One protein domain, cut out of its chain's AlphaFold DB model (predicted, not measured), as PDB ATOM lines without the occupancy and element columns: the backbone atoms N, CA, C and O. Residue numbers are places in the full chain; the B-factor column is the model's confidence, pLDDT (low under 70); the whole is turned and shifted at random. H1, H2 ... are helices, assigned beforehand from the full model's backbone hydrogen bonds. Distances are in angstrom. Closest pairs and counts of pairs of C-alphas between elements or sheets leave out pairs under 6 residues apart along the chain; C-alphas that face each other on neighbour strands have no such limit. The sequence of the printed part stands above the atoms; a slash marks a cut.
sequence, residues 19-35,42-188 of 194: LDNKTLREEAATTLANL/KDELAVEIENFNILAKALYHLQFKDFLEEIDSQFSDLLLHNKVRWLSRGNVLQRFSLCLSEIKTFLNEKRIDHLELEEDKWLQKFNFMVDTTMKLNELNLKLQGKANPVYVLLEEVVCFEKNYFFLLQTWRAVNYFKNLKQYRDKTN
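AT A GLANCE: This is residues 19 to 35 and 42 to 188 of the 194 residues of an uncharacterized protein of Araneus ventricosus (UniProt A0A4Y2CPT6). A long helix, H7, runs through the middle of an elongated body of helices; H8 folds back beside its last part as a hairpin, and H1 packs on H8 at that end. H4 and H9 pack on H7 nearer the body's middle, while H2, H3, H5 and short H6 make a looser cluster of crossed helices toward the other end. The printed part has 164 residues with nine named helices, H1 to H9 in chain order, and no named strand; the class is all helix. It is only just compact, close to loose, with a radius of gyration of the C-alphas of 18.0 A and spans of 55 by 35 by 30 A.

IN THESE COORDINATES: H1, residues 20 to 34, begins at C-alpha 20 (41.899, -50.820, 55.150) and is 21.1 A long. After the cut come H2, residues 42 to 56, 20.0 A long, and H3, residues 58 to 70. Residues 71 to 86 hold no named element. H4 is residues 87 to 98, H5 residues 100 to 109 and H6 residues 115 to 118. H7, residues 120 to 144, spans 36.1 A, from C-alpha 120 (18.765, -18.912, 32.035) to C-alpha 144 (28.293, -51.334, 44.702). H8, residues 150 to 168, is 26.6 A long. H9, residues 178 to 187, ends at C-alpha 187 (18.139, -22.510, 23.620).

HOW THE PARTS SIT: H7 is the hub, touching four helices. H4 touches it at a steep tilt of 36 degrees, only just beyond shallow, opposite ways; their closest C-alphas, of Gly 90 and Thr 133, are 4.9 A apart. H9 touches residues 124 to 131 of H7 alone, at a shallow tilt of 22 degrees, opposite ways, with C-alphas 127 and 180 closest at 4.9 A. The hairpin of H7 and H8 has a shallow tilt of 9 degrees; the closest C-alphas, of Leu 143 and Leu 153, are 6.1 A apart. H1 touches H8 at 12 degrees, a shallow tilt, the same way, with C-alphas 28 and 157 closest at 6.9 A. H6 and H7 only just touch, only at the corner, with C-alphas 116 and 122 closest at 6.1 A. H2 is near H5, H6 and H7. H2 and H3 only just touch, only at the corner, with C-alphas 55 and 61 closest at 5.3 A. H3 and H5 only just touch, with 3 pairs of C-alphas within 8 A, those of Phe 64 and Phe 106 closest at 7.0 A. In H3, H5, H7, H8 and H9 every O i to N i+4 pair is within hydrogen-bond range; H1 and H2 have 10 of 11 each and H4 7 of 8, and H6 is too short for such a pair.

THE WHOLE: The two C-alphas farthest apart, of Leu 19 and Glu 109, are 56.5 A apart. Residues 36 to 41 are not printed, and C-alphas 35 and 42 stand 14.6 A apart across this cut. The link from H3 to H4 is long, with 16 residues. The mean pLDDT of the printed part is 70.2; 64 residues are under 70, among them residues 19 to 35, 42 to 56, 79 to 89 and 164 to 176.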
ATOM      1  N   LEU A  19      40.362 -53.405  58.289       36.44
ATOM      2  CA  LEU A  19      40.774 -52.049  58.677       36.44
ATOM      3  C   LEU A  19      41.121 -51.099  57.503       36.44
ATOM      4  O   LEU A  19      40.878 -49.903  57.625       36.44
ATOM      5  N   ASP A  20      41.554 -51.619  56.349       49.62
ATOM      6  CA  ASP A  20      41.899 -50.820  55.150       49.62
ATOM      7  C   ASP A  20      40.687 -50.310  54.362       49.62
ATOM      8  O   ASP A  20      40.739 -49.287  53.683       49.62
ATOM      9  N   ASN A  21      39.546 -50.986  54.483       46.34
ATOM     10  CA  ASN A  21      38.334 -50.586  53.779       46.34
ATOM     11  C   ASN A  21      37.635 -49.396  54.449       46.34
ATOM     12  O   ASN A  21      36.737 -48.798  53.861       46.34
ATOM     13  N   LYS A  22      37.969 -49.084  55.704       44.25
ATOM     14  CA  LYS A  22      37.355 -47.972  56.436       44.25
ATOM     15  C   LYS A  22      38.029 -46.649  56.078       44.25
ATOM     16  O   LYS A  22      37.328 -45.721  55.702       44.25
ATOM     17  N   THR A  23      39.359 -46.611  56.099       44.12
ATOM     18  CA  THR A  23      40.158 -45.420  55.770       44.12
ATOM     19  C   THR A  23      39.938 -44.979  54.327       44.12
ATOM     20  O   THR A  23      39.590 -43.831  54.093       44.12
ATOM     21  N   LEU A  24      39.995 -45.911  53.367       47.38
ATOM     22  CA  LEU A  24      39.712 -45.614  51.957       47.38
ATOM     23  C   LEU A  24      38.269 -45.156  51.722       47.38
ATOM     24  O   LEU A  24      37.989 -44.418  50.783       47.38
ATOM     25  N   ARG A  25      37.329 -45.586  52.571       48.50
ATOM     26  CA  ARG A  25      35.944 -45.115  52.501       48.50
ATOM     27  C   ARG A  25      35.747 -43.753  53.123       48.50
ATOM     28  O   ARG A  25      34.944 -43.001  52.594       48.50
ATOM     29  N   GLU A  26      36.416 -43.462  54.228       46.28
ATOM     30  CA  GLU A  26      36.423 -42.124  54.811       46.28
ATOM     31  C   GLU A  26      37.058 -41.147  53.824       46.28
ATOM     32  O   GLU A  26      36.466 -40.118  53.548       46.28
ATOM     33  N   GLU A  27      38.161 -41.525  53.180       47.03
ATOM     34  CA  GLU A  27      38.825 -40.716  52.161       47.03
ATOM     35  C   GLU A  27      37.951 -40.541  50.912       47.03
ATOM     36  O   GLU A  27      37.711 -39.413  50.505       47.03
ATOM     37  N   ALA A  28      37.342 -41.607  50.378       45.22
ATOM     38  CA  ALA A  28      36.389 -41.487  49.273       45.22
ATOM     39  C   ALA A  28      35.140 -40.673  49.655       45.22
ATOM     40  O   ALA A  28      34.660 -39.884  48.850       45.22
ATOM     41  N   ALA A  29      34.606 -40.828  50.867       44.38
ATOM     42  CA  ALA A  29      33.456 -40.059  51.344       44.38
ATOM     43  C   ALA A  29      33.809 -38.582  51.565       44.38
ATOM     44  O   ALA A  29      33.003 -37.715  51.238       44.38
ATOM     45  N   THR A  30      35.007 -38.287  52.069       47.41
ATOM     46  CA  THR A  30      35.543 -36.932  52.214       47.41
ATOM     47  C   THR A  30      35.819 -36.307  50.853       47.41
ATOM     48  O   THR A  30      35.392 -35.184  50.621       47.41
ATOM     49  N   THR A  31      36.425 -37.035  49.915       44.28
ATOM     50  CA  THR A  31      36.593 -36.596  48.527       44.28
ATOM     51  C   THR A  31      35.231 -36.326  47.894       44.28
ATOM     52  O   THR A  31      35.028 -35.250  47.360       44.28
ATOM     53  N   LEU A  32      34.237 -37.206  48.044       45.91
ATOM     54  CA  LEU A  32      32.869 -36.973  47.554       45.91
ATOM     55  C   LEU A  32      32.182 -35.766  48.214       45.91
ATOM     56  O   LEU A  32      31.462 -35.041  47.532       45.91
ATOM     57  N   ALA A  33      32.411 -35.528  49.507       46.47
ATOM     58  CA  ALA A  33      31.908 -34.348  50.211       46.47
ATOM     59  C   ALA A  33      32.597 -33.053  49.740       46.47
ATOM     60  O   ALA A  33      31.943 -32.019  49.652       46.47
ATOM     61  N   ASN A  34      33.881 -33.126  49.386       49.31
ATOM     62  CA  ASN A  34      34.681 -32.013  48.868       49.31
ATOM     63  C   ASN A  34      34.476 -31.771  47.359       49.31
ATOM     64  O   ASN A  34      34.748 -30.681  46.870       49.31
ATOM     65  N   LEU A  35      34.015 -32.782  46.612       46.53
ATOM     66  CA  LEU A  35      33.619 -32.687  45.200       46.53
ATOM     67  C   LEU A  35      32.256 -31.996  45.036       46.53
ATOM     68  O   LEU A  35      31.886 -31.606  43.927       46.53
ATOM     69  N   LYS A  42      24.349 -22.950  49.663       40.47
ATOM     70  CA  LYS A  42      23.338 -23.763  50.340       40.47
ATOM     71  C   LYS A  42      21.915 -23.227  50.119       40.47
ATOM     72  O   LYS A  42      20.962 -23.999  50.190       40.47
ATOM     73  N   ASP A  43      21.810 -21.932  49.832       39.09
ATOM     74  CA  ASP A  43      20.578 -21.203  49.567       39.09
ATOM     75  C   ASP A  43      20.055 -21.425  48.131       39.09
ATOM     76  O   ASP A  43      18.848 -21.565  47.950       39.09
ATOM     77  N   GLU A  44      20.917 -21.597  47.121       47.66
ATOM     78  CA  GLU A  44      20.490 -21.916  45.741       47.66
ATOM     79  C   GLU A  44      19.925 -23.342  45.638       47.66
ATOM     80  O   GLU A  44      18.883 -23.579  45.022       47.66
ATOM     81  N   LEU A  45      20.554 -24.288  46.342       48.62
ATOM     82  CA  LEU A  45      20.027 -25.644  46.524       48.62
ATOM     83  C   LEU A  45      18.715 -25.664  47.313       48.62
ATOM     84  O   LEU A  45      17.885 -26.547  47.101       48.62
ATOM     85  N   ALA A  46      18.519 -24.728  48.245       40.59
ATOM     86  CA  ALA A  46      17.285 -24.645  49.018       40.59
ATOM     87  C   ALA A  46      16.095 -24.264  48.127       40.59
ATOM     88  O   ALA A  46      15.038 -24.879  48.256       40.59
ATOM     89  N   VAL A  47      16.298 -23.345  47.182       49.50
ATOM     90  CA  VAL A  47      15.292 -22.932  46.191       49.50
ATOM     91  C   VAL A  47      14.955 -24.069  45.215       49.50
ATOM     92  O   VAL A  47      13.783 -24.352  44.955       49.50
ATOM     93  N   GLU A  48      15.959 -24.815  44.742       54.91
ATOM     94  CA  GLU A  48      15.748 -26.033  43.940       54.91
ATOM     95  C   GLU A  48      14.914 -27.087  44.669       54.91
ATOM     96  O   GLU A  48      13.988 -27.678  44.105       54.91
ATOM     97  N   ILE A  49      15.235 -27.308  45.944       51.34
ATOM     98  CA  ILE A  49      14.505 -28.216  46.825       51.34
ATOM     99  C   ILE A  49      13.094 -27.685  47.099       51.34
ATOM    100  O   ILE A  49      12.179 -28.485  47.274       51.34
ATOM    101  N   GLU A  50      12.880 -26.369  47.119       53.16
ATOM    102  CA  GLU A  50      11.580 -25.753  47.381       53.16
ATOM    103  C   GLU A  50      10.597 -25.947  46.220       53.16
ATOM    104  O   GLU A  50       9.480 -26.422  46.448       53.16
ATOM    105  N   ASN A  51      11.031 -25.728  44.974       59.31
ATOM    106  CA  ASN A  51      10.230 -26.033  43.781       59.31
ATOM    107  C   ASN A  51       9.900 -27.535  43.691       59.31
ATOM    108  O   ASN A  51       8.765 -27.926  43.394       59.31
ATOM    109  N   PHE A  52      10.854 -28.394  44.063       63.03
ATOM    110  CA  PHE A  52      10.616 -29.830  44.222       63.03
ATOM    111  C   PHE A  52       9.615 -30.148  45.340       63.03
ATOM    112  O   PHE A  52       8.748 -31.010  45.188       63.03
ATOM    113  N   ASN A  53       9.715 -29.447  46.472       61.41
ATOM    114  CA  ASN A  53       8.855 -29.631  47.636       61.41
ATOM    115  C   ASN A  53       7.410 -29.218  47.357       61.41
ATOM    116  O   ASN A  53       6.498 -29.827  47.915       61.41
ATOM    117  N   ILE A  54       7.177 -28.216  46.503       64.62
ATOM    118  CA  ILE A  54       5.827 -27.841  46.063       64.62
ATOM    119  C   ILE A  54       5.168 -29.024  45.350       64.62
ATOM    120  O   ILE A  54       4.054 -29.399  45.720       64.62
ATOM    121  N   LEU A  55       5.873 -29.659  44.408       66.75
ATOM    122  CA  LEU A  55       5.382 -30.840  43.688       66.75
ATOM    123  C   LEU A  55       5.320 -32.093  44.576       66.75
ATOM    124  O   LEU A  55       4.483 -32.961  44.348       66.75
ATOM    125  N   ALA A  56       6.141 -32.171  45.628       64.56
ATOM    126  CA  ALA A  56       6.119 -33.257  46.612       64.56
ATOM    127  C   ALA A  56       4.962 -33.190  47.614       64.56
ATOM    128  O   ALA A  56       4.705 -34.165  48.327       64.56
ATOM    129  N   LYS A  57       4.220 -32.080  47.672       76.19
ATOM    130  CA  LYS A  57       2.970 -32.031  48.439       76.19
ATOM    131  C   LYS A  57       1.971 -32.993  47.803       76.19
ATOM    132  O   LYS A  57       1.662 -32.874  46.621       76.19
ATOM    133  N   ALA A  58       1.407 -33.894  48.609       73.12
ATOM    134  CA  ALA A  58       0.555 -34.995  48.146       73.12
ATOM    135  C   ALA A  58      -0.547 -34.575  47.154       73.12
ATOM    136  O   ALA A  58      -0.797 -35.281  46.183       73.12
ATOM    137  N   LEU A  59      -1.179 -33.416  47.371       79.31
ATOM    138  CA  LEU A  59      -2.205 -32.893  46.467       79.31
ATOM    139  C   LEU A  59      -1.639 -32.501  45.094       79.31
ATOM    140  O   LEU A  59      -2.209 -32.881  44.077       79.31
ATOM    141  N   TYR A  60      -0.532 -31.757  45.061       80.94
ATOM    142  CA  TYR A  60       0.088 -31.333  43.805       80.94
ATOM    143  C   TYR A  60       0.720 -32.507  43.071       80.94
ATOM    144  O   TYR A  60       0.619 -32.555  41.856       80.94
ATOM    145  N   HIS A  61       1.272 -33.484  43.790       80.75
ATOM    146  CA  HIS A  61       1.770 -34.719  43.197       80.75
ATOM    147  C   HIS A  61       0.673 -35.479  42.445       80.75
ATOM    148  O   HIS A  61       0.847 -35.811  41.280       80.75
ATOM    149  N   LEU A  62      -0.473 -35.721  43.093       84.56
ATOM    150  CA  LEU A  62      -1.601 -36.413  42.459       84.56
ATOM    151  C   LEU A  62      -2.122 -35.634  41.248       84.56
ATOM    152  O   LEU A  62      -2.291 -36.206  40.183       84.56
ATOM    153  N   GLN A  63      -2.299 -34.319  41.392       86.75
ATOM    154  CA  GLN A  63      -2.756 -33.471  40.291       86.75
ATOM    155  C   GLN A  63      -1.754 -33.405  39.136       86.75
ATOM    156  O   GLN A  63      -2.165 -33.344  37.984       86.75
ATOM    157  N   PHE A  64      -0.454 -33.398  39.431       85.56
ATOM    158  CA  PHE A  64       0.584 -33.426  38.408       85.56
ATOM    159  C   PHE A  64       0.598 -34.768  37.684       85.56
ATOM    160  O   PHE A  64       0.759 -34.813  36.472       85.56
ATOM    161  N   LYS A  65       0.382 -35.860  38.417       87.44
ATOM    162  CA  LYS A  65       0.268 -37.197  37.848       87.44
ATOM    163  C   LYS A  65      -0.899 -37.294  36.857       87.44
ATOM    164  O   LYS A  65      -0.697 -37.738  35.733       87.44
ATOM    165  N   ASP A  66      -2.078 -36.820  37.257       88.88
ATOM    166  CA  ASP A  66      -3.259 -36.780  36.386       88.88
ATOM    167  C   ASP A  66      -3.001 -35.898  35.150       88.88
ATOM    168  O   ASP A  66      -3.330 -36.280  34.030       88.88
ATOM    169  N   PHE A  67      -2.337 -34.751  35.340       88.75
ATOM    170  CA  PHE A  67      -1.932 -33.857  34.251       88.75
ATOM    171  C   PHE A  67      -0.976 -34.534  33.256       88.75
ATOM    172  O   PHE A  67      -1.164 -34.414  32.048       88.75
ATOM    173  N   LEU A  68       0.027 -35.276  33.740       88.31
ATOM    174  CA  LEU A  68       0.957 -36.020  32.885       88.31
ATOM    175  C   LEU A  68       0.250 -37.100  32.052       88.31
ATOM    176  O   LEU A  68       0.624 -37.312  30.897       88.31
ATOM    177  N   GLU A  69      -0.752 -37.772  32.627       89.38
ATOM    178  CA  GLU A  69      -1.583 -38.751  31.915       89.38
ATOM    179  C   GLU A  69      -2.469 -38.076  30.852       89.38
ATOM    180  O   GLU A  69      -2.619 -38.612  29.755       89.38
ATOM    181  N   GLU A  70      -3.008 -36.884  31.130       90.12
ATOM    182  CA  GLU A  70      -3.843 -36.124  30.190       90.12
ATOM    183  C   GLU A  70      -3.080 -35.684  28.933       90.12
ATOM    184  O   GLU A  70      -3.611 -35.760  27.823       90.12
ATOM    185  N   ILE A  71      -1.826 -35.255  29.090       87.75
ATOM    186  CA  ILE A  71      -0.989 -34.792  27.973       87.75
ATOM    187  C   ILE A  71      -0.215 -35.921  27.272       87.75
ATOM    188  O   ILE A  71       0.620 -35.629  26.417       87.75
ATOM    189  N   ASP A  72      -0.466 -37.185  27.641       86.38
ATOM    190  CA  ASP A  72       0.259 -38.373  27.160       86.38
ATOM    191  C   ASP A  72       1.790 -38.196  27.259       86.38
ATOM    192  O   ASP A  72       2.547 -38.426  26.310       86.38
ATOM    193  N   SER A  73       2.262 -37.699  28.413       87.44
ATOM    194  CA  SER A  73       3.689 -37.444  28.631       87.44
ATOM    195  C   SER A  73       4.495 -38.746  28.615       87.44
ATOM    196  O   SER A  73       4.016 -39.829  28.957       87.44
ATOM    197  N   GLN A  74       5.791 -38.634  28.302       85.25
ATOM    198  CA  GLN A  74       6.738 -39.751  28.368       85.25
ATOM    199  C   GLN A  74       6.750 -40.437  29.746       85.25
ATOM    200  O   GLN A  74       7.089 -41.621  29.854       85.25
ATOM    201  N   PHE A  75       6.434 -39.695  30.806       82.50
ATOM    202  CA  PHE A  75       6.435 -40.194  32.170       82.50
ATOM    203  C   PHE A  75       5.062 -40.035  32.798       82.50
ATOM    204  O   PHE A  75       4.473 -38.970  32.732       82.50
ATOM    205  N   SER A  76       4.600 -41.082  33.478       80.81
ATOM    206  CA  SER A  76       3.327 -41.075  34.202       80.81
ATOM    207  C   SER A  76       3.435 -40.507  35.619       80.81
ATOM    208  O   SER A  76       2.446 -40.516  36.337       80.81
ATOM    209  N   ASP A  77       4.642 -40.167  36.088       81.19
ATOM    210  CA  ASP A  77       4.877 -39.638  37.435       81.19
ATOM    211  C   ASP A  77       6.275 -39.005  37.569       81.19
ATOM    212  O   ASP A  77       7.234 -39.411  36.891       81.19
ATOM    213  N   LEU A  78       6.415 -38.078  38.519       71.62
ATOM    214  CA  LEU A  78       7.717 -37.660  39.024       71.62
ATOM    215  C   LEU A  78       8.189 -38.681  40.054       71.62
ATOM    216  O   LEU A  78       7.496 -39.031  41.003       71.62
ATOM    217  N   LEU A  79       9.423 -39.152  39.908       68.94
ATOM    218  CA  LEU A  79      10.043 -39.999  40.920       68.94
ATOM    219  C   LEU A  79      10.338 -39.142  42.163       68.94
ATOM    220  O   LEU A  79      11.450 -38.658  42.292       68.94
ATOM    221  N   LEU A  80       9.370 -38.923  43.061       61.53
ATOM    222  CA  LEU A  80       9.558 -38.072  44.253       61.53
ATOM    223  C   LEU A  80      10.019 -38.846  45.496       61.53
ATOM    224  O   LEU A  80      10.592 -38.278  46.427       61.53
ATOM    225  N   HIS A  81       9.822 -40.166  45.515       50.97
ATOM    226  CA  HIS A  81      10.190 -41.015  46.643       50.97
ATOM    227  C   HIS A  81      10.963 -42.251  46.200       50.97
ATOM    228  O   HIS A  81      10.447 -43.118  45.500       50.97
ATOM    229  N   ASN A  82      12.189 -42.401  46.704       42.88
ATOM    230  CA  ASN A  82      12.851 -43.696  46.718       42.88
ATOM    231  C   ASN A  82      13.697 -43.840  47.994       42.88
ATOM    232  O   ASN A  82      14.454 -42.950  48.381       42.88
ATOM    233  N   LYS A  83      13.518 -44.985  48.666       34.44
ATOM    234  CA  LYS A  83      14.108 -45.342  49.965       34.44
ATOM    235  C   LYS A  83      15.641 -45.468  49.934       34.44
ATOM    236  O   LYS A  83      16.254 -45.614  50.989       34.44
ATOM    237  N   VAL A  84      16.276 -45.401  48.760       39.44
ATOM    238  CA  VAL A  84      17.740 -45.390  48.614       39.44
ATOM    239  C   VAL A  84      18.233 -43.940  48.573       39.44
ATOM    240  O   VAL A  84      18.021 -43.230  47.598       39.44
ATOM    241  N   ARG A  85      18.869 -43.494  49.661       56.12
ATOM    242  CA  ARG A  85      18.961 -42.089  50.116       56.12
ATOM    243  C   ARG A  85      19.639 -41.067  49.183       56.12
ATOM    244  O   ARG A  85      19.476 -39.876  49.418       56.12
ATOM    245  N   TRP A  86      20.367 -41.482  48.146       48.97
ATOM    246  CA  TRP A  86      21.032 -40.533  47.236       48.97
ATOM    247  C   TRP A  86      21.115 -40.994  45.774       48.97
ATOM    248  O   TRP A  86      20.965 -40.161  44.888       48.97
ATOM    249  N   LEU A  87      21.235 -42.306  45.507       49.22
ATOM    250  CA  LEU A  87      21.059 -42.859  44.152       49.22
ATOM    251  C   LEU A  87      19.677 -42.490  43.578       49.22
ATOM    252  O   LEU A  87      19.485 -42.364  42.371       49.22
ATOM    253  N   SER A  88      18.683 -42.293  44.449       61.06
ATOM    254  CA  SER A  88      17.391 -41.750  44.047       61.06
ATOM    255  C   SER A  88      17.490 -40.302  43.589       61.06
ATOM    256  O   SER A  88      16.942 -39.989  42.545       61.06
ATOM    257  N   ARG A  89      18.211 -39.442  44.317       63.62
ATOM    258  CA  ARG A  89      18.248 -37.990  44.088       63.62
ATOM    259  C   ARG A  89      18.763 -37.620  42.697       63.62
ATOM    260  O   ARG A  89      18.154 -36.776  42.060       63.62
ATOM    261  N   GLY A  90      19.795 -38.295  42.186       70.12
ATOM    262  CA  GLY A  90      20.246 -38.086  40.801       70.12
ATOM    263  C   GLY A  90      19.173 -38.460  39.769       70.12
ATOM    264  O   GLY A  90      18.885 -37.696  38.856       70.12
ATOM    265  N   ASN A  91      18.498 -39.599  39.960       73.62
ATOM    266  CA  ASN A  91      17.408 -40.034  39.076       73.62
ATOM    267  C   ASN A  91      16.164 -39.135  39.169       73.62
ATOM    268  O   ASN A  91      15.478 -38.920  38.172       73.62
ATOM    269  N   VAL A  92      15.881 -38.623  40.365       75.00
ATOM    270  CA  VAL A  92      14.818 -37.664  40.672       75.00
ATOM    271  C   VAL A  92      15.077 -36.346  39.924       75.00
ATOM    272  O   VAL A  92      14.222 -35.903  39.160       75.00
ATOM    273  N   LEU A  93      16.283 -35.781  40.054       77.75
ATOM    274  CA  LEU A  93      16.714 -34.571  39.340       77.75
ATOM    275  C   LEU A  93      16.697 -34.770  37.821       77.75
ATOM    276  O   LEU A  93      16.185 -33.932  37.083       77.75
ATOM    277  N   GLN A  94      17.183 -35.917  37.342       83.06
ATOM    278  CA  GLN A  94      17.144 -36.251  35.921       83.06
ATOM    279  C   GLN A  94      15.710 -36.359  35.393       83.06
ATOM    280  O   GLN A  94      15.442 -35.910  34.280       83.06
ATOM    281  N   ARG A  95      14.783 -36.938  36.168       83.38
ATOM    282  CA  ARG A  95      13.364 -37.018  35.791       83.38
ATOM    283  C   ARG A  95      12.735 -35.633  35.719       83.38
ATOM    284  O   ARG A  95      12.035 -35.349  34.757       83.38
ATOM    285  N   PHE A  96      13.026 -34.781  36.695       82.25
ATOM    286  CA  PHE A  96      12.552 -33.402  36.723       82.25
ATOM    287  C   PHE A  96      13.069 -32.595  35.530       82.25
ATOM    288  O   PHE A  96      12.281 -31.939  34.863       82.25
ATOM    289  N   SER A  97      14.358 -32.717  35.196       85.06
ATOM    290  CA  SER A  97      14.945 -32.090  34.002       85.06
ATOM    291  C   SER A  97      14.218 -32.491  32.715       85.06
ATOM    292  O   SER A  97      13.955 -31.649  31.860       85.06
ATOM    293  N   LEU A  98      13.830 -33.764  32.594       86.44
ATOM    294  CA  LEU A  98      13.099 -34.247  31.422       86.44
ATOM    295  C   LEU A  98      11.639 -33.779  31.380       86.44
ATOM    296  O   LEU A  98      11.116 -33.623  30.286       86.44
ATOM    297  N   CYS A  99      11.012 -33.543  32.537       86.19
ATOM    298  CA  CYS A  99       9.626 -33.071  32.647       86.19
ATOM    299  C   CYS A  99       9.529 -31.545  32.801       86.19
ATOM    300  O   CYS A  99       8.490 -31.033  33.212       86.19
ATOM    301  N   LEU A 100      10.616 -30.799  32.575       85.94
ATOM    302  CA  LEU A 100      10.686 -29.383  32.936       85.94
ATOM    303  C   LEU A 100       9.616 -28.545  32.213       85.94
ATOM    304  O   LEU A 100       9.039 -27.639  32.807       85.94
ATOM    305  N   SER A 101       9.314 -28.868  30.953       87.38
ATOM    306  CA  SER A 101       8.245 -28.231  30.170       87.38
ATOM    307  C   SER A 101       6.854 -28.476  30.755       87.38
ATOM    308  O   SER A 101       6.048 -27.553  30.879       87.38
ATOM    309  N   GLU A 102       6.579 -29.716  31.138       88.44
ATOM    310  CA  GLU A 102       5.332 -30.155  31.749       88.44
ATOM    311  C   GLU A 102       5.153 -29.494  33.116       88.44
ATOM    312  O   GLU A 102       4.083 -28.975  33.421       88.44
ATOM    313  N   ILE A 103       6.227 -29.425  33.906       86.00
ATOM    314  CA  ILE A 103       6.250 -28.766  35.215       86.00
ATOM    315  C   ILE A 103       5.936 -27.277  35.077       86.00
ATOM    316  O   ILE A 103       5.053 -26.782  35.774       86.00
ATOM    317  N   LYS A 104       6.602 -26.563  34.162       86.50
ATOM    318  CA  LYS A 104       6.309 -25.144  33.894       86.50
ATOM    319  C   LYS A 104       4.847 -24.938  33.511       86.50
ATOM    320  O   LYS A 104       4.190 -24.035  34.023       86.50
ATOM    321  N   THR A 105       4.320 -25.787  32.631       88.94
ATOM    322  CA  THR A 105       2.919 -25.710  32.190       88.94
ATOM    323  C   THR A 105       1.967 -25.885  33.374       88.94
ATOM    324  O   THR A 105       1.105 -25.039  33.606       88.94
ATOM    325  N   PHE A 106       2.198 -26.906  34.198       87.06
ATOM    326  CA  PHE A 106       1.397 -27.165  35.388       87.06
ATOM    327  C   PHE A 106       1.467 -26.032  36.424       87.06
ATOM    328  O   PHE A 106       0.443 -25.620  36.967       87.06
ATOM    329  N   LEU A 107       2.656 -25.487  36.705       85.94
ATOM    330  CA  LEU A 107       2.812 -24.385  37.664       85.94
ATOM    331  C   LEU A 107       2.088 -23.118  37.188       85.94
ATOM    332  O   LEU A 107       1.435 -22.450  37.994       85.94
ATOM    333  N   ASN A 108       2.114 -22.842  35.881       87.38
ATOM    334  CA  ASN A 108       1.335 -21.762  35.272       87.38
ATOM    335  C   ASN A 108      -0.179 -21.963  35.456       87.38
ATOM    336  O   ASN A 108      -0.873 -21.031  35.867       87.38
ATOM    337  N   GLU A 109      -0.702 -23.174  35.233       88.56
ATOM    338  CA  GLU A 109      -2.122 -23.488  35.465       88.56
ATOM    339  C   GLU A 109      -2.537 -23.294  36.927       88.56
ATOM    340  O   GLU A 109      -3.629 -22.796  37.221       88.56
ATOM    341  N   LYS A 110      -1.649 -23.648  37.863       84.88
ATOM    342  CA  LYS A 110      -1.869 -23.463  39.303       84.88
ATOM    343  C   LYS A 110      -1.623 -22.034  39.782       84.88
ATOM    344  O   LYS A 110      -1.910 -21.753  40.944       84.88
ATOM    345  N   ARG A 111      -1.156 -21.134  38.906       85.69
ATOM    346  CA  ARG A 111      -0.756 -19.755  39.239       85.69
ATOM    347  C   ARG A 111       0.286 -19.717  40.360       85.69
ATOM    348  O   ARG A 111       0.186 -18.910  41.282       85.69
ATOM    349  N   ILE A 112       1.235 -20.647  40.304       82.69
ATOM    350  CA  ILE A 112       2.373 -20.712  41.215       82.69
ATOM    351  C   ILE A 112       3.548 -20.042  40.513       82.69
ATOM    352  O   ILE A 112       3.944 -20.469  39.426       82.69
ATOM    353  N   ASP A 113       4.094 -19.002  41.134       81.25
ATOM    354  CA  ASP A 113       5.274 -18.313  40.621       81.25
ATOM    355  C   ASP A 113       6.489 -19.250  40.642       81.25
ATOM    356  O   ASP A 113       6.707 -19.984  41.603       81.25
ATOM    357  N   HIS A 114       7.259 -19.230  39.557       77.06
ATOM    358  CA  HIS A 114       8.420 -20.097  39.340       77.06
ATOM    359  C   HIS A 114       9.491 -19.369  38.522       77.06
ATOM    360  O   HIS A 114       9.971 -19.864  37.502       77.06
ATOM    361  N   LEU A 115       9.833 -18.151  38.954       77.25
ATOM    362  CA  LEU A 115      10.754 -17.261  38.242       77.25
ATOM    363  C   LEU A 115      12.119 -17.915  37.987       77.25
ATOM    364  O   LEU A 115      12.702 -17.690  36.930       77.25
ATOM    365  N   GLU A 116      12.591 -18.775  38.894       74.81
ATOM    366  CA  GLU A 116      13.884 -19.446  38.723       74.81
ATOM    367  C   GLU A 116      13.879 -20.437  37.555       74.81
ATOM    368  O   GLU A 116      14.879 -20.580  36.857       74.81
ATOM    369  N   LEU A 117      12.739 -21.082  37.272       78.88
ATOM    370  CA  LEU A 117      12.633 -22.000  36.136       78.88
ATOM    371  C   LEU A 117      12.659 -21.258  34.791       78.88
ATOM    372  O   LEU A 117      12.831 -21.901  33.758       78.88
ATOM    373  N   GLU A 118      12.484 -19.936  34.780       81.19
ATOM    374  CA  GLU A 118      12.596 -19.084  33.590       81.19
ATOM    375  C   GLU A 118      13.958 -18.383  33.476       81.19
ATOM    376  O   GLU A 118      14.290 -17.845  32.418       81.19
ATOM    377  N   GLU A 119      14.778 -18.408  34.529       83.62
ATOM    378  CA  GLU A 119      16.088 -17.768  34.535       83.62
ATOM    379  C   GLU A 119      17.150 -18.657  33.873       83.62
ATOM    380  O   GLU A 119      17.469 -19.754  34.333       83.62
ATOM    381  N   ASP A 120      17.768 -18.157  32.800       82.31
ATOM    382  CA  ASP A 120      18.765 -18.912  32.035       82.31
ATOM    383  C   ASP A 120      19.976 -19.333  32.886       82.31
ATOM    384  O   ASP A 120      20.420 -20.480  32.815       82.31
ATOM    385  N   LYS A 121      20.473 -18.441  33.753       79.50
ATOM    386  CA  LYS A 121      21.599 -18.739  34.650       79.50
ATOM    387  C   LYS A 121      21.264 -19.876  35.615       79.50
ATOM    388  O   LYS A 121      22.092 -20.762  35.837       79.50
ATOM    389  N   TRP A 122      20.041 -19.884  36.139       81.12
ATOM    390  CA  TRP A 122      19.551 -20.950  37.005       81.12
ATOM    391  C   TRP A 122      19.424 -22.269  36.240       81.12
ATOM    392  O   TRP A 122      19.938 -23.294  36.680       81.12
ATOM    393  N   LEU A 123      18.840 -22.251  35.038       81.31
ATOM    394  CA  LEU A 123      18.681 -23.446  34.205       81.31
ATOM    395  C   LEU A 123      20.023 -24.078  33.820       81.31
ATOM    396  O   LEU A 123      20.140 -25.307  33.774       81.31
ATOM    397  N   GLN A 124      21.053 -23.271  33.569       78.81
ATOM    398  CA  GLN A 124      22.405 -23.773  33.333       78.81
ATOM    399  C   GLN A 124      22.976 -24.474  34.576       78.81
ATOM    400  O   GLN A 124      23.455 -25.607  34.470       78.81
ATOM    401  N   LYS A 125      22.866 -23.849  35.757       76.88
ATOM    402  CA  LYS A 125      23.284 -24.444  37.040       76.88
ATOM    403  C   LYS A 125      22.546 -25.753  37.331       76.88
ATOM    404  O   LYS A 125      23.183 -26.765  37.625       76.88
ATOM    405  N   PHE A 126      21.227 -25.763  37.154       78.00
ATOM    406  CA  PHE A 126      20.385 -26.939  37.342       78.00
ATOM    407  C   PHE A 126      20.816 -28.101  36.433       78.00
ATOM    408  O   PHE A 126      21.048 -29.219  36.895       78.00
ATOM    409  N   ASN A 127      21.001 -27.853  35.132       82.00
ATOM    410  CA  ASN A 127      21.426 -28.904  34.202       82.00
ATOM    411  C   ASN A 127      22.835 -29.436  34.516       82.00
ATOM    412  O   ASN A 127      23.076 -30.641  34.416       82.00
ATOM    413  N   PHE A 128      23.747 -28.561  34.947       78.50
ATOM    414  CA  PHE A 128      25.066 -28.963  35.433       78.50
ATOM    415  C   PHE A 128      24.973 -29.875  36.670       78.50
ATOM    416  O   PHE A 128      25.658 -30.901  36.746       78.50
ATOM    417  N   MET A 129      24.089 -29.553  37.617       75.50
ATOM    418  CA  MET A 129      23.830 -30.383  38.795       75.50
ATOM    419  C   MET A 129      23.246 -31.747  38.447       75.50
ATOM    420  O   MET A 129      23.682 -32.764  38.997       75.50
ATOM    421  N   VAL A 130      22.294 -31.801  37.516       78.62
ATOM    422  CA  VAL A 130      21.733 -33.067  37.030       78.62
ATOM    423  C   VAL A 130      22.849 -33.948  36.470       78.62
ATOM    424  O   VAL A 130      22.980 -35.105  36.867       78.62
ATOM    425  N   ASP A 131      23.709 -33.412  35.602       81.06
ATOM    426  CA  ASP A 131      24.795 -34.208  35.030       81.06
ATOM    427  C   ASP A 131      25.821 -34.659  36.086       81.06
ATOM    428  O   ASP A 131      26.257 -35.815  36.088       81.06
ATOM    429  N   THR A 132      26.174 -33.775  37.018       75.44
ATOM    430  CA  THR A 132      27.083 -34.060  38.139       75.44
ATOM    431  C   THR A 132      26.551 -35.178  39.033       75.44
ATOM    432  O   THR A 132      27.247 -36.159  39.313       75.44
ATOM    433  N   THR A 133      25.290 -35.078  39.448       73.88
ATOM    434  CA  THR A 133      24.650 -36.083  40.305       73.88
ATOM    435  C   THR A 133      24.481 -37.420  39.587       73.88
ATOM    436  O   THR A 133      24.665 -38.470  40.206       73.88
ATOM    437  N   MET A 134      24.233 -37.411  38.276       78.62
ATOM    438  CA  MET A 134      24.216 -38.624  37.456       78.62
ATOM    439  C   MET A 134      25.595 -39.288  37.367       78.62
ATOM    440  O   MET A 134      25.692 -40.509  37.496       78.62
ATOM    441  N   LYS A 135      26.677 -38.514  37.231       77.75
ATOM    442  CA  LYS A 135      28.052 -39.043  37.238       77.75
ATOM    443  C   LYS A 135      28.427 -39.671  38.581       77.75
ATOM    444  O   LYS A 135      28.996 -40.762  38.612       77.75
ATOM    445  N   LEU A 136      28.048 -39.037  39.689       74.12
ATOM    446  CA  LEU A 136      28.212 -39.609  41.029       74.12
ATOM    447  C   LEU A 136      27.413 -40.913  41.179       74.12
ATOM    448  O   LEU A 136      27.913 -41.900  41.719       74.12
ATOM    449  N   ASN A 137      26.184 -40.941  40.659       73.81
ATOM    450  CA  ASN A 137      25.326 -42.122  40.668       73.81
ATOM    451  C   ASN A 137      25.957 -43.290  39.882       73.81
ATOM    452  O   ASN A 137      25.980 -44.415  40.382       73.81
ATOM    453  N   GLU A 138      26.534 -43.023  38.705       78.38
ATOM    454  CA  GLU A 138      27.309 -44.004  37.928       78.38
ATOM    455  C   GLU A 138      28.489 -44.568  38.732       78.38
ATOM    456  O   GLU A 138      28.641 -45.789  38.812       78.38
ATOM    457  N   LEU A 139      29.296 -43.703  39.365       75.56
ATOM    458  CA  LEU A 139      30.421 -44.132  40.200       75.56
ATOM    459  C   LEU A 139      29.945 -45.058  41.321       75.56
ATOM    460  O   LEU A 139      30.486 -46.142  41.510       75.56
ATOM    461  N   ASN A 140      28.900 -44.681  42.050       72.38
ATOM    462  CA  ASN A 140      28.437 -45.503  43.160       72.38
ATOM    463  C   ASN A 140      27.835 -46.835  42.722       72.38
ATOM    464  O   ASN A 140      28.038 -47.833  43.406       72.38
ATOM    465  N   LEU A 141      27.158 -46.894  41.574       74.50
ATOM    466  CA  LEU A 141      26.729 -48.176  41.014       74.50
ATOM    467  C   LEU A 141      27.928 -49.074  40.685       74.50
ATOM    468  O   LEU A 141      27.865 -50.273  40.950       74.50
ATOM    469  N   LYS A 142      29.034 -48.516  40.178       74.81
ATOM    470  CA  LYS A 142      30.278 -49.274  39.967       74.81
ATOM    471  C   LYS A 142      30.912 -49.747  41.275       74.81
ATOM    472  O   LYS A 142      31.433 -50.856  41.320       74.81
ATOM    473  N   LEU A 143      30.852 -48.934  42.330       71.19
ATOM    474  CA  LEU A 143      31.394 -49.290  43.646       71.19
ATOM    475  C   LEU A 143      30.540 -50.333  44.384       71.19
ATOM    476  O   LEU A 143      31.065 -51.111  45.176       71.19
ATOM    477  N   GLN A 144      29.226 -50.350  44.141       67.75
ATOM    478  CA  GLN A 144      28.293 -51.334  44.702       67.75
ATOM    479  C   GLN A 144      28.205 -52.616  43.863       67.75
ATOM    480  O   GLN A 144      27.871 -53.684  44.379       67.75
ATOM    481  N   GLY A 145      28.458 -52.512  42.560       62.06
ATOM    482  CA  GLY A 145      28.358 -53.603  41.608       62.06
ATOM    483  C   GLY A 145      29.653 -54.403  41.508       62.06
ATOM    484  O   GLY A 145      30.653 -53.897  41.012       62.06
ATOM    485  N   LYS A 146      29.564 -55.699  41.840       56.72
ATOM    486  CA  LYS A 146      30.600 -56.754  41.746       56.72
ATOM    487  C   LYS A 146      31.539 -56.855  42.952       56.72
ATOM    488  O   LYS A 146      31.927 -55.870  43.565       56.72
ATOM    489  N   ALA A 147      31.965 -58.091  43.228       67.06
ATOM    490  CA  ALA A 147      33.066 -58.418  44.134       67.06
ATOM    491  C   ALA A 147      34.415 -58.045  43.490       67.06
ATOM    492  O   ALA A 147      35.265 -58.900  43.244       67.06
ATOM    493  N   ASN A 148      34.575 -56.771  43.132       69.62
ATOM    494  CA  ASN A 148      35.824 -56.269  42.588       69.62
ATOM    495  C   ASN A 148      36.864 -56.182  43.714       69.62
ATOM    496  O   ASN A 148      36.526 -55.795  44.837       69.62
ATOM    497  N   PRO A 149      38.129 -56.522  43.435       72.31
ATOM    498  CA  PRO A 149      39.200 -56.311  44.392       72.31
ATOM    499  C   PRO A 149      39.382 -54.811  44.674       72.31
ATOM    500  O   PRO A 149      39.148 -53.964  43.812       72.31
ATOM    501  N   VAL A 150      39.814 -54.487  45.896       67.38
ATOM    502  CA  VAL A 150      39.854 -53.115  46.442       67.38
ATOM    503  C   VAL A 150      40.617 -52.133  45.548       67.38
ATOM    504  O   VAL A 150      40.185 -50.995  45.394       67.38
ATOM    505  N   TYR A 151      41.705 -52.568  44.905       70.38
ATOM    506  CA  TYR A 151      42.490 -51.701  44.023       70.38
ATOM    507  C   TYR A 151      41.692 -51.206  42.802       70.38
ATOM    508  O   TYR A 151      41.862 -50.064  42.402       70.38
ATOM    509  N   VAL A 152      40.762 -52.009  42.266       73.00
ATOM    510  CA  VAL A 152      39.891 -51.609  41.142       73.00
ATOM    511  C   VAL A 152      38.890 -50.546  41.588       73.00
ATOM    512  O   VAL A 152      38.605 -49.602  40.856       73.00
ATOM    513  N   LEU A 153      38.366 -50.673  42.810       69.44
ATOM    514  CA  LEU A 153      37.472 -49.668  43.390       69.44
ATOM    515  C   LEU A 153      38.214 -48.346  43.627       69.44
ATOM    516  O   LEU A 153      37.667 -47.280  43.359       69.44
ATOM    517  N   LEU A 154      39.467 -48.421  44.085       67.12
ATOM    518  CA  LEU A 154      40.324 -47.255  44.275       67.12
ATOM    519  C   LEU A 154      40.653 -46.567  42.944       67.12
ATOM    520  O   LEU A 154      40.562 -45.347  42.855       67.12
ATOM    521  N   GLU A 155      40.978 -47.329  41.897       73.69
ATOM    522  CA  GLU A 155      41.202 -46.785  40.554       73.69
ATOM    523  C   GLU A 155      39.971 -46.044  40.017       73.69
ATOM    524  O   GLU A 155      40.116 -44.954  39.466       73.69
ATOM    525  N   GLU A 156      38.763 -46.579  40.219       76.75
ATOM    526  CA  GLU A 156      37.513 -45.917  39.821       76.75
ATOM    527  C   GLU A 156      37.298 -44.588  40.565       76.75
ATOM    528  O   GLU A 156      36.938 -43.590  39.938       76.75
ATOM    529  N   VAL A 157      37.576 -44.536  41.874       70.69
ATOM    530  CA  VAL A 157      37.481 -43.294  42.668       70.69
ATOM    531  C   VAL A 157      38.521 -42.268  42.221       70.69
ATOM    532  O   VAL A 157      38.168 -41.122  41.952       70.69
ATOM    533  N   VAL A 158      39.785 -42.669  42.074       72.75
ATOM    534  CA  VAL A 158      40.876 -41.768  41.658       72.75
ATOM    535  C   VAL A 158      40.663 -41.262  40.229       72.75
ATOM    536  O   VAL A 158      40.934 -40.099  39.923       72.75
ATOM    537  N   CYS A 159      40.175 -42.117  39.327       77.00
ATOM    538  CA  CYS A 159      39.831 -41.723  37.964       77.00
ATOM    539  C   CYS A 159      38.675 -40.719  37.962       77.00
ATOM    540  O   CYS A 159      38.741 -39.706  37.262       77.00
ATOM    541  N   PHE A 160      37.644 -40.968  38.773       75.12
ATOM    542  CA  PHE A 160      36.531 -40.045  38.934       75.12
ATOM    543  C   PHE A 160      36.991 -38.692  39.470       75.12
ATOM    544  O   PHE A 160      36.654 -37.681  38.871       75.12
ATOM    545  N   GLU A 161      37.795 -38.659  40.531       70.69
ATOM    546  CA  GLU A 161      38.301 -37.421  41.130       70.69
ATOM    547  C   GLU A 161      39.087 -36.581  40.119       70.69
ATOM    548  O   GLU A 161      38.801 -35.400  39.943       70.69
ATOM    549  N   LYS A 162      40.017 -37.194  39.376       72.62
ATOM    550  CA  LYS A 162      40.800 -36.490  38.348       72.62
ATOM    551  C   LYS A 162      39.926 -35.943  37.225       72.62
ATOM    552  O   LYS A 162      40.087 -34.791  36.824       72.62
ATOM    553  N   ASN A 163      38.999 -36.760  36.724       70.62
ATOM    554  CA  ASN A 163      38.097 -36.354  35.649       70.62
ATOM    555  C   ASN A 163      37.130 -35.268  36.121       70.62
ATOM    556  O   ASN A 163      36.895 -34.298  35.410       70.62
ATOM    557  N   TYR A 164      36.584 -35.403  37.322       69.56
ATOM    558  CA  TYR A 164      35.608 -34.477  37.866       69.56
ATOM    559  C   TYR A 164      36.248 -33.150  38.284       69.56
ATOM    560  O   TYR A 164      35.699 -32.101  37.975       69.56
ATOM    561  N   PHE A 165      37.443 -33.160  38.880       65.06
ATOM    562  CA  PHE A 165      38.212 -31.941  39.145       65.06
ATOM    563  C   PHE A 165      38.520 -31.180  37.846       65.06
ATOM    564  O   PHE A 165      38.326 -29.967  37.772       65.06
ATOM    565  N   PHE A 166      38.905 -31.894  36.784       64.12
ATOM    566  CA  PHE A 166      39.085 -31.309  35.453       64.12
ATOM    567  C   PHE A 166      37.782 -30.714  34.881       64.12
ATOM    568  O   PHE A 166      37.796 -29.646  34.266       64.12
ATOM    569  N   LEU A 167      36.642 -31.372  35.108       63.75
ATOM    570  CA  LEU A 167      35.324 -30.907  34.669       63.75
ATOM    571  C   LEU A 167      34.784 -29.729  35.505       63.75
ATOM    572  O   LEU A 167      34.106 -28.870  34.944       63.75
ATOM    573  N   LEU A 168      35.115 -29.646  36.799       63.56
ATOM    574  CA  LEU A 168      34.754 -28.537  37.693       63.56
ATOM    575  C   LEU A 168      35.526 -27.257  37.373       63.56
ATOM    576  O   LEU A 168      34.926 -26.198  37.227       63.56
ATOM    577  N   GLN A 169      36.848 -27.360  37.185       59.97
ATOM    578  CA  GLN A 169      37.660 -26.246  36.663       59.97
ATOM    579  C   GLN A 169      37.216 -25.831  35.255       59.97
ATOM    580  O   GLN A 169      37.494 -24.727  34.790       59.97
ATOM    581  N   THR A 170      36.531 -26.767  34.598       53.00
ATOM    582  CA  THR A 170      35.846 -26.679  33.324       53.00
ATOM    583  C   THR A 170      34.941 -25.473  33.166       53.00
ATOM    584  O   THR A 170      35.338 -24.519  32.509       53.00
ATOM    585  N   TRP A 171      33.680 -25.613  33.624       52.50
ATOM    586  CA  TRP A 171      32.424 -25.006  33.098       52.50
ATOM    587  C   TRP A 171      32.295 -25.063  31.553       52.50
ATOM    588  O   TRP A 171      31.323 -25.547  30.985       52.50
ATOM    589  N   ARG A 172      33.359 -24.680  30.856       51.81
ATOM    590  CA  ARG A 172      33.715 -24.751  29.435       51.81
ATOM    591  C   ARG A 172      33.687 -26.150  28.816       51.81
ATOM    592  O   ARG A 172      33.628 -26.259  27.594       51.81
ATOM    593  N   ALA A 173      33.682 -27.222  29.607       60.78
ATOM    594  CA  ALA A 173      33.545 -28.599  29.122       60.78
ATOM    595  C   ALA A 173      32.076 -29.008  28.908       60.78
ATOM    596  O   ALA A 173      31.711 -30.164  29.086       60.78
ATOM    597  N   VAL A 174      31.235 -28.071  28.471       61.59
ATOM    598  CA  VAL A 174      29.799 -28.235  28.181       61.59
ATOM    599  C   VAL A 174      29.502 -29.514  27.403       61.59
ATOM    600  O   VAL A 174      28.519 -30.193  27.658       61.59
ATOM    601  N   ASN A 175      30.382 -29.891  26.474       64.50
ATOM    602  CA  ASN A 175      30.204 -31.081  25.648       64.50
ATOM    603  C   ASN A 175      30.268 -32.412  26.426       64.50
ATOM    604  O   ASN A 175      29.807 -33.421  25.893       64.50
ATOM    605  N   TYR A 176      30.818 -32.423  27.644       69.75
ATOM    606  CA  TYR A 176      30.854 -33.586  28.539       69.75
ATOM    607  C   TYR A 176      29.585 -33.729  29.389       69.75
ATOM    608  O   TYR A 176      29.268 -34.834  29.831       69.75
ATOM    609  N   PHE A 177      28.856 -32.632  29.591       75.56
ATOM    610  CA  PHE A 177      27.645 -32.558  30.400       75.56
ATOM    611  C   PHE A 177      26.425 -32.675  29.484       75.56
ATOM    612  O   PHE A 177      26.127 -31.775  28.703       75.56
ATOM    613  N   LYS A 178      25.764 -33.837  29.491       83.38
ATOM    614  CA  LYS A 178      24.735 -34.178  28.499       83.38
ATOM    615  C   LYS A 178      23.529 -33.246  28.594       83.38
ATOM    616  O   LYS A 178      23.078 -32.762  27.557       83.38
ATOM    617  N   ASN A 179      23.002 -33.028  29.795       80.62
ATOM    618  CA  ASN A 179      21.837 -32.179  30.016       80.62
ATOM    619  C   ASN A 179      22.185 -30.713  29.728       80.62
ATOM    620  O   ASN A 179      21.455 -30.053  28.991       80.62
ATOM    621  N   LEU A 180      23.348 -30.231  30.182       78.69
ATOM    622  CA  LEU A 180      23.795 -28.858  29.901       78.69
ATOM    623  C   LEU A 180      24.026 -28.613  28.401       78.69
ATOM    624  O   LEU A 180      23.626 -27.583  27.858       78.69
ATOM    625  N   LYS A 181      24.618 -29.587  27.703       82.44
ATOM    626  CA  LYS A 181      24.783 -29.551  26.247       82.44
ATOM    627  C   LYS A 181      23.436 -29.491  25.535       82.44
ATOM    628  O   LYS A 181      23.252 -28.655  24.660       82.44
ATOM    629  N   GLN A 182      22.500 -30.366  25.906       84.31
ATOM    630  CA  GLN A 182      21.164 -30.387  25.311       84.31
ATOM    631  C   GLN A 182      20.405 -29.086  25.564       84.31
ATOM    632  O   GLN A 182      19.710 -28.620  24.665       84.31
ATOM    633  N   TYR A 183      20.544 -28.502  26.753       82.31
ATOM    634  CA  TYR A 183      19.970 -27.202  27.069       82.31
ATOM    635  C   TYR A 183      20.519 -26.122  26.131       82.31
ATOM    636  O   TYR A 183      19.744 -25.529  25.386       82.31
ATOM    637  N   ARG A 184      21.849 -25.961  26.068       81.62
ATOM    638  CA  ARG A 184      22.516 -25.013  25.160       81.62
ATOM    639  C   ARG A 184      22.083 -25.198  23.707       81.62
ATOM    640  O   ARG A 184      21.770 -24.224  23.033       81.62
ATOM    641  N   ASP A 185      22.080 -26.438  23.223       83.19
ATOM    642  CA  ASP A 185      21.753 -26.747  21.828       83.19
ATOM    643  C   ASP A 185      20.275 -26.430  21.506       83.19
ATOM    644  O   ASP A 185      19.957 -26.097  20.367       83.19
ATOM    645  N   LYS A 186      19.370 -26.503  22.496       81.50
ATOM    646  CA  LYS A 186      17.949 -26.141  22.346       81.50
ATOM    647  C   LYS A 186      17.699 -24.635  22.438       81.50
ATOM    648  O   LYS A 186      16.829 -24.133  21.733       81.50
ATOM    649  N   THR A 187      18.409 -23.927  23.316       78.19
ATOM    650  CA  THR A 187      18.139 -22.510  23.620       78.19
ATOM    651  C   THR A 187      19.063 -21.533  22.896       78.19
ATOM    652  O   THR A 187      18.798 -20.335  22.911       78.19
ATOM    653  N   ASN A 188      20.139 -22.011  22.257       75.50
ATOM    654  CA  ASN A 188      21.255 -21.185  21.772       75.50
ATOM    655  C   ASN A 188      21.837 -20.255  22.859       75.50
ATOM    656  O   ASN A 188      22.443 -19.230  22.537       75.50
TER     657      ASN A 188